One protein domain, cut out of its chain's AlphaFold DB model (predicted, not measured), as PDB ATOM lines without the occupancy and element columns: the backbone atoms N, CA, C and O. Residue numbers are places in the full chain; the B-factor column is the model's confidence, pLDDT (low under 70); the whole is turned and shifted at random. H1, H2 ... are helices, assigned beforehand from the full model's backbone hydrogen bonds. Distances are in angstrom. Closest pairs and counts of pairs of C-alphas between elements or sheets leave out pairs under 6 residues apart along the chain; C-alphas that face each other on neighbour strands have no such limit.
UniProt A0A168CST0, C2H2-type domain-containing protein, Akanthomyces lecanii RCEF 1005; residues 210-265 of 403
ATOM      1  N   ILE A 210     -45.447 -11.325 180.604       85.00
ATOM      2  CA  ILE A 210     -46.476 -11.705 179.626       85.00
ATOM      3  C   ILE A 210     -46.469 -13.225 179.414       85.00
ATOM      4  O   ILE A 210     -47.511 -13.864 179.487       85.00
ATOM      5  N   CYS A 211     -45.288 -13.818 179.201       86.12
ATOM      6  CA  CYS A 211     -45.133 -15.248 178.893       86.12
ATOM      7  C   CYS A 211     -44.286 -16.032 179.912       86.12
ATOM      8  O   CYS A 211     -43.953 -17.189 179.680       86.12
ATOM      9  N   ASN A 212     -43.891 -15.410 181.027       83.50
ATOM     10  CA  ASN A 212     -43.112 -16.009 182.120       83.50
ATOM     11  C   ASN A 212     -41.745 -16.607 181.734       83.50
ATOM     12  O   ASN A 212     -41.136 -17.333 182.521       83.50
ATOM     13  N   ILE A 213     -41.196 -16.250 180.567       83.00
ATOM     14  CA  ILE A 213     -39.857 -16.689 180.157       83.00
ATOM     15  C   ILE A 213     -38.788 -16.042 181.043       83.00
ATOM     16  O   ILE A 213     -38.713 -14.815 181.186       83.00
ATOM     17  N   THR A 214     -37.907 -16.871 181.607       83.12
ATOM     18  CA  THR A 214     -36.758 -16.414 182.392       83.12
ATOM     19  C   THR A 214     -35.614 -15.962 181.494       83.12
ATOM     20  O   THR A 214     -35.132 -16.706 180.643       83.12
ATOM     21  N   CYS A 215     -35.124 -14.755 181.738       80.50
ATOM     22  CA  CYS A 215     -34.035 -14.121 181.017       80.50
ATOM     23  C   CYS A 215     -32.806 -13.970 181.918       80.50
ATOM     24  O   CYS A 215     -32.889 -13.493 183.052       80.50
ATOM     25  N   ALA A 216     -31.628 -14.308 181.389       81.00
ATOM     26  CA  ALA A 216     -30.372 -14.176 182.130       81.00
ATOM     27  C   ALA A 216     -30.007 -12.705 182.417       81.00
ATOM     28  O   ALA A 216     -29.414 -12.382 183.445       81.00
ATOM     29  N   THR A 217     -30.357 -11.785 181.512       83.19
ATOM     30  CA  THR A 217     -29.997 -10.364 181.614       83.19
ATOM     31  C   THR A 217     -31.159  -9.434 181.255       83.19
ATOM     32  O   THR A 217     -32.170  -9.854 180.697       83.19
ATOM     33  N   LYS A 218     -31.013  -8.134 181.562       84.06
ATOM     34  CA  LYS A 218     -32.016  -7.127 181.163       84.06
ATOM     35  C   LYS A 218     -32.039  -6.966 179.639       84.06
ATOM     36  O   LYS A 218     -33.106  -6.863 179.065       84.06
ATOM     37  N   ALA A 219     -30.878  -7.039 178.988       83.44
ATOM     38  CA  ALA A 219     -30.767  -6.957 177.534       83.44
ATOM     39  C   ALA A 219     -31.505  -8.102 176.822       83.44
ATOM     40  O   ALA A 219     -32.194  -7.876 175.833       83.44
ATOM     41  N   THR A 220     -31.390  -9.330 177.340       86.75
ATOM     42  CA  THR A 220     -32.130 -10.479 176.797       86.75
ATOM     43  C   THR A 220     -33.633 -10.341 177.017       86.75
ATOM     44  O   THR A 220     -34.390 -10.693 176.124       86.75
ATOM     45  N   LEU A 221     -34.055  -9.770 178.154       88.44
ATOM     46  CA  LEU A 221     -35.465  -9.481 178.428       88.44
ATOM     47  C   LEU A 221     -36.023  -8.414 177.481       88.44
ATOM     48  O   LEU A 221     -37.049  -8.652 176.857       88.44
ATOM     49  N   SER A 222     -35.341  -7.275 177.328       88.06
ATOM     50  CA  SER A 222     -35.780  -6.206 176.423       88.06
ATOM     51  C   SER A 222     -35.901  -6.703 174.986       88.06
ATOM     52  O   SER A 222     -36.923  -6.487 174.349       88.06
ATOM     53  N   ARG A 223     -34.896  -7.447 174.503       87.88
ATOM     54  CA  ARG A 223     -34.917  -8.042 173.162       87.88
ATOM     55  C   ARG A 223     -36.052  -9.043 172.984       87.88
ATOM     56  O   ARG A 223     -36.638  -9.107 171.913       87.88
ATOM     57  N   HIS A 224     -36.304  -9.872 173.994       88.94
ATOM     58  CA  HIS A 224     -37.409 -10.818 173.954       88.94
ATOM     59  C   HIS A 224     -38.743 -10.075 173.847       88.94
ATOM     60  O   HIS A 224     -39.533 -10.385 172.964       88.94
ATOM     61  N   VAL A 225     -38.954  -9.063 174.694       88.56
ATOM     62  CA  VAL A 225     -40.189  -8.277 174.686       88.56
ATOM     63  C   VAL A 225     -40.405  -7.599 173.338       88.56
ATOM     64  O   VAL A 225     -41.478  -7.729 172.773       88.56
ATOM     65  N   GLU A 226     -39.371  -6.972 172.789       85.81
ATOM     66  CA  GLU A 226     -39.436  -6.288 171.496       85.81
ATOM     67  C   GLU A 226     -39.732  -7.218 170.309       85.81
ATOM     68  O   GLU A 226     -40.380  -6.809 169.354       85.81
ATOM     69  N   ARG A 227     -39.235  -8.462 170.331       85.69
ATOM     70  CA  ARG A 227     -39.368  -9.385 169.189       85.69
ATOM     71  C   ARG A 227     -40.606 -10.261 169.249       85.69
ATOM     72  O   ARG A 227     -41.007 -10.790 168.220       85.69
ATOM     73  N   THR A 228     -41.120 -10.508 170.448       86.19
ATOM     74  CA  THR A 228     -42.186 -11.487 170.673       86.19
ATOM     75  C   THR A 228     -43.523 -10.823 170.975       86.19
ATOM     76  O   THR A 228     -44.550 -11.422 170.684       86.19
ATOM     77  N   HIS A 229     -43.522  -9.607 171.527       86.56
ATOM     78  CA  HIS A 229     -44.742  -8.935 171.965       86.56
ATOM     79  C   HIS A 229     -44.911  -7.601 171.247       86.56
ATOM     80  O   HIS A 229     -43.977  -6.804 171.154       86.56
ATOM     81  N   THR A 230     -46.125  -7.353 170.771       85.06
ATOM     82  CA  THR A 230     -46.549  -6.072 170.204       85.06
ATOM     83  C   THR A 230     -47.451  -5.350 171.203       85.06
ATOM     84  O   THR A 230     -48.173  -5.974 171.979       85.06
ATOM     85  N   PHE A 231     -47.374  -4.020 171.220       86.56
ATOM     86  CA  PHE A 231     -48.124  -3.161 172.147       86.56
ATOM     87  C   PHE A 231     -48.951  -2.136 171.369       86.56
ATOM     88  O   PHE A 231     -48.870  -0.940 171.635       86.56
ATOM     89  N   GLU A 232     -49.660  -2.602 170.343       84.75
ATOM     90  CA  GLU A 232     -50.438  -1.747 169.434       84.75
ATOM     91  C   GLU A 232     -51.738  -1.250 170.074       84.75
ATOM     92  O   GLU A 232     -52.184  -0.145 169.779       84.75
ATOM     93  N   GLU A 233     -52.296  -2.022 171.006       87.06
ATOM     94  CA  GLU A 233     -53.532  -1.701 171.713       87.06
ATOM     95  C   GLU A 233     -53.341  -1.769 173.231       87.06
ATOM     96  O   GLU A 233     -52.398  -2.384 173.742       87.06
ATOM     97  N   ALA A 234     -54.247  -1.112 173.957       88.75
ATOM     98  CA  ALA A 234     -54.291  -1.191 175.408       88.75
ATOM     99  C   ALA A 234     -54.716  -2.600 175.852       88.75
ATOM    100  O   ALA A 234     -55.607  -3.207 175.262       88.75
ATOM    101  N   PHE A 235     -54.098  -3.118 176.912       89.94
ATOM    102  CA  PHE A 235     -54.357  -4.476 177.393       89.94
ATOM    103  C   PHE A 235     -54.228  -4.575 178.915       89.94
ATOM    104  O   PHE A 235     -53.556  -3.774 179.567       89.94
ATOM    105  N   GLU A 236     -54.877  -5.576 179.507       87.88
ATOM    106  CA  GLU A 236     -54.759  -5.848 180.941       87.88
ATOM    107  C   GLU A 236     -53.430  -6.528 181.273       87.88
ATOM    108  O   GLU A 236     -53.057  -7.529 180.655       87.88
ATOM    109  N   CYS A 237     -52.736  -6.043 182.307       88.50
ATOM    110  CA  CYS A 237     -51.493  -6.664 182.757       88.50
ATOM    111  C   CYS A 237     -51.745  -8.090 183.302       88.50
ATOM    112  O   CYS A 237     -52.419  -8.242 184.331       88.50
ATOM    113  N   PRO A 238     -51.148  -9.146 182.707       86.75
ATOM    114  CA  PRO A 238     -51.362 -10.524 183.153       86.75
ATOM    115  C   PRO A 238     -50.890 -10.782 184.588       86.75
ATOM    116  O   PRO A 238     -51.516 -11.554 185.313       86.75
ATOM    117  N   ALA A 239     -49.807 -10.123 185.011       82.75
ATOM    118  CA  ALA A 239     -49.250 -10.275 186.351       82.75
ATOM    119  C   ALA A 239     -50.114  -9.596 187.425       82.75
ATOM    120  O   ALA A 239     -50.316 -10.175 188.489       82.75
ATOM    121  N   CYS A 240     -50.671  -8.412 187.144       84.94
ATOM    122  CA  CYS A 240     -51.649  -7.772 188.027       84.94
ATOM    123  C   CYS A 240     -52.931  -8.604 188.130       84.94
ATOM    124  O   CYS A 240     -53.444  -8.812 189.227       84.94
ATOM    125  N   ARG A 241     -53.413  -9.155 187.008       85.00
ATOM    126  CA  ARG A 241     -54.610 -10.006 187.004       85.00
ATOM    127  C   ARG A 241     -54.435 -11.238 187.893       85.00
ATOM    128  O   ARG A 241     -55.349 -11.603 188.625       85.00
ATOM    129  N   GLN A 242     -53.250 -11.851 187.880       76.12
ATOM    130  CA  GLN A 242     -52.928 -12.989 188.751       76.12
ATOM    131  C   GLN A 242     -52.908 -12.627 190.242       76.12
ATOM    132  O   GLN A 242     -53.172 -13.491 191.074       76.12
ATOM    133  N   THR A 243     -52.621 -11.372 190.590       76.69
ATOM    134  CA  THR A 243     -52.655 -10.881 191.975       76.69
ATOM    135  C   THR A 243     -54.003 -10.273 192.374       76.69
ATOM    136  O   THR A 243     -54.137  -9.790 193.495       76.69
ATOM    137  N   GLY A 244     -55.014 -10.333 191.498       77.62
ATOM    138  CA  GLY A 244     -56.364  -9.816 191.750       77.62
ATOM    139  C   GLY A 244     -56.546  -8.325 191.440       77.62
ATOM    140  O   GLY A 244     -57.572  -7.748 191.793       77.62
ATOM    141  N   HIS A 245     -55.574  -7.690 190.781       79.31
ATOM    142  CA  HIS A 245     -55.645  -6.294 190.358       79.31
ATOM    143  C   HIS A 245     -55.920  -6.182 188.853       79.31
ATOM    144  O   HIS A 245     -55.163  -6.689 188.028       79.31
ATOM    145  N   HIS A 246     -56.967  -5.450 188.481       80.38
ATOM    146  CA  HIS A 246     -57.283  -5.153 187.084       80.38
ATOM    147  C   HIS A 246     -56.662  -3.810 186.697       80.38
ATOM    148  O   HIS A 246     -57.226  -2.752 186.964       80.38
ATOM    149  N   VAL A 247     -55.460  -3.854 186.117       86.25
ATOM    150  CA  VAL A 247     -54.750  -2.662 185.630       86.25
ATOM    151  C   VAL A 247     -54.647  -2.740 184.114       86.25
ATOM    152  O   VAL A 247     -54.000  -3.647 183.584       86.25
ATOM    153  N   ILE A 248     -55.273  -1.778 183.440       88.00
ATOM    154  CA  ILE A 248     -55.161  -1.590 181.995       88.00
ATOM    155  C   ILE A 248     -53.898  -0.774 181.729       88.00
ATOM    156  O   ILE A 248     -53.676   0.272 182.340       88.00
ATOM    157  N   VAL A 249     -53.047  -1.290 180.850       88.44
ATOM    158  CA  VAL A 249     -51.866  -0.601 180.343       88.44
ATOM    159  C   VAL A 249     -52.227  -0.041 178.977       88.44
ATOM    160  O   VAL A 249     -52.665  -0.788 178.104       88.44
ATOM    161  N   ASP A 250     -52.047   1.266 178.811       85.88
ATOM    162  CA  ASP A 250     -52.249   1.955 177.538       85.88
ATOM    163  C   ASP A 250     -51.316   1.397 176.433       85.88
ATOM    164  O   ASP A 250     -50.307   0.733 176.704       85.88
ATOM    165  N   ALA A 251     -51.658   1.666 175.169       85.25
ATOM    166  CA  ALA A 251     -50.917   1.178 174.008       85.25
ATOM    167  C   ALA A 251     -49.480   1.738 173.922       85.25
ATOM    168  O   ALA A 251     -49.252   2.939 173.761       85.25
ATOM    169  N   GLY A 252     -48.491   0.841 173.923       83.75
ATOM    170  CA  GLY A 252     -47.105   1.152 173.576       83.75
ATOM    171  C   GLY A 252     -46.061   0.540 174.513       83.75
ATOM    172  O   GLY A 252     -46.221   0.469 175.733       83.75
ATOM    173  N   ALA A 253     -44.907   0.167 173.947       84.19
ATOM    174  CA  ALA A 253     -43.813  -0.481 174.682       84.19
ATOM    175  C   ALA A 253     -43.264   0.367 175.846       84.19
ATOM    176  O   ALA A 253     -42.823  -0.169 176.864       84.19
ATOM    177  N   VAL A 254     -43.302   1.699 175.712       86.25
ATOM    178  CA  VAL A 254     -42.865   2.642 176.755       86.25
ATOM    179  C   VAL A 254     -43.817   2.615 177.950       86.25
ATOM    180  O   VAL A 254     -43.365   2.593 179.098       86.25
ATOM    181  N   GLN A 255     -45.127   2.585 177.697       87.62
ATOM    182  CA  GLN A 255     -46.147   2.549 178.742       87.62
ATOM    183  C   GLN A 255     -46.124   1.207 179.476       87.62
ATOM    184  O   GLN A 255     -46.126   1.193 180.708       87.62
ATOM    185  N   TRP A 256     -45.941   0.103 178.745       90.19
ATOM    186  CA  TRP A 256     -45.669  -1.207 179.335       90.19
ATOM    187  C   TRP A 256     -44.428  -1.202 180.235       90.19
ATOM    188  O   TRP A 256     -44.508  -1.574 181.406       90.19
ATOM    189  N   ALA A 257     -43.283  -0.729 179.735       89.38
ATOM    190  CA  ALA A 257     -42.052  -0.687 180.521       89.38
ATOM    191  C   ALA A 257     -42.207   0.151 181.802       89.38
ATOM    192  O   ALA A 257     -41.736  -0.255 182.868       89.38
ATOM    193  N   LYS A 258     -42.911   1.288 181.712       89.38
ATOM    194  CA  LYS A 258     -43.203   2.170 182.847       89.38
ATOM    195  C   LYS A 258     -44.119   1.501 183.871       89.38
ATOM    196  O   LYS A 258     -43.806   1.538 185.060       89.38
ATOM    197  N   HIS A 259     -45.204   0.866 183.425       90.62
ATOM    198  CA  HIS A 259     -46.098   0.103 184.295       90.62
ATOM    199  C   HIS A 259     -45.319  -0.970 185.065       90.62
ATOM    200  O   HIS A 259     -45.392  -1.032 186.292       90.62
ATOM    201  N   VAL A 260     -44.502  -1.761 184.363       89.06
ATOM    202  CA  VAL A 260     -43.705  -2.821 184.986       89.06
ATOM    203  C   VAL A 260     -42.689  -2.256 185.976       89.06
ATOM    204  O   VAL A 260     -42.535  -2.808 187.062       89.06
ATOM    205  N   GLU A 261     -42.012  -1.150 185.652       88.38
ATOM    206  CA  GLU A 261     -41.063  -0.521 186.578       88.38
ATOM    207  C   GLU A 261     -41.745  -0.056 187.870       88.38
ATOM    208  O   GLU A 261     -41.175  -0.236 188.948       88.38
ATOM    209  N   GLN A 262     -42.961   0.485 187.766       84.44
ATOM    210  CA  GLN A 262     -43.722   1.016 188.896       84.44
ATOM    211  C   GLN A 262     -44.383  -0.075 189.746       84.44
ATOM    212  O   GLN A 262     -44.294  -0.019 190.969       84.44
ATOM    213  N   GLN A 263     -45.029  -1.060 189.117       83.50
ATOM    214  CA  GLN A 263     -45.872  -2.048 189.806       83.50
ATOM    215  C   GLN A 263     -45.141  -3.356 190.128       83.50
ATOM    216  O   GLN A 263     -45.484  -4.049 191.082       83.50
ATOM    217  N   HIS A 264     -44.106  -3.696 189.358       82.19
ATOM    218  CA  HIS A 264     -43.392  -4.975 189.473       82.19
ATOM    219  C   HIS A 264     -41.873  -4.810 189.649       82.19
ATOM    220  O   HIS A 264     -41.145  -5.783 189.862       82.19
ATOM    221  N   GLY A 265     -41.384  -3.570 189.614       82.69
ATOM    222  CA  GLY A 265     -40.007  -3.207 189.899       82.69
ATOM    223  C   GLY A 265     -39.078  -3.190 188.683       82.69
ATOM    224  O   GLY A 265     -39.203  -3.921 187.699       82.69
TER     225      GLY A 265
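What this domain is: This is residues 210 to 265 of the 403 residues of the protein "C2H2-type domain-containing protein" of Akanthomyces lecanii RCEF 1005 (UniProt A0A168CST0). Three short helices stand at the corners of a small triangle, with loops joining them: H1 and H2 lie toward opposite ends of the longest axis, and H3 lies between them along that axis but off to one side. H2 is at the far end of a loop that runs out from H1 and folds back toward H3, and the two limbs of this loop are joined by a short antiparallel pairing of residues 235 to 236 with residues 248 to 249. No helix touches another. The printed part has 56 residues with three named helices, in the order H1, H2, H3, and no named strand; the class is all helix, though under half of the residues, 27 of 56, are in named elements. The whole is compact, with a radius of gyration of the C-alphas of 11.1 A, and its outline is rounded, with spans of 28 by 23 by 18 A.

How they stand to each other: Residues 210 to 217 come before H1, which is residues 218 to 228. A short link of 9 residues leads from H1 to H2, residues 238 to 242. H1 and H2 are apart. A short link of 10 residues then leads to H3, residues 253 to 263. H2 and H3 are only just apart, at 8.3 A where they come closest. H1 and H3 are close but not clearly touching, with 1 pair of C-alphas within 8 A; the closest are those of Glu 226 and Ala 253, 7.9 A apart. Their lines stand at a steep tilt of 49 degrees, and they run opposite ways. Their centres are 13.9 A apart. In H1, H2 and H3 every O i to N i+4 pair is within hydrogen-bond range.

Where its parts are: H1 runs from Lys 218, whose C-alpha is at (-32.016, -7.127, 181.163), to Thr 228, 15.2 A from first to last C-alpha. H2 has five residues, Pro 238 to Gln 242, and is 6.3 A long from first to last C-alpha; C-alpha 238 is at (-51.362, -10.524, 183.153). H3 runs from Ala 253 to Gln 263 and is 15.3 A long from first to last C-alpha, ending with C-alpha 263 at (-45.872, -2.048, 189.806). H1 and H3, with 11 residues each, are the longest helices.

The domain as a whole: The two C-alphas farthest apart are those of Ala 219 and Gly 244, at 29.4 A. The C-alphas of Ile 210 and Gly 265, the first and last printed residues, are 14.8 A apart. The printed part has no cut, and neither of the links between helices is long. The mean pLDDT of the printed part is 85.3, and no printed residue is under 70.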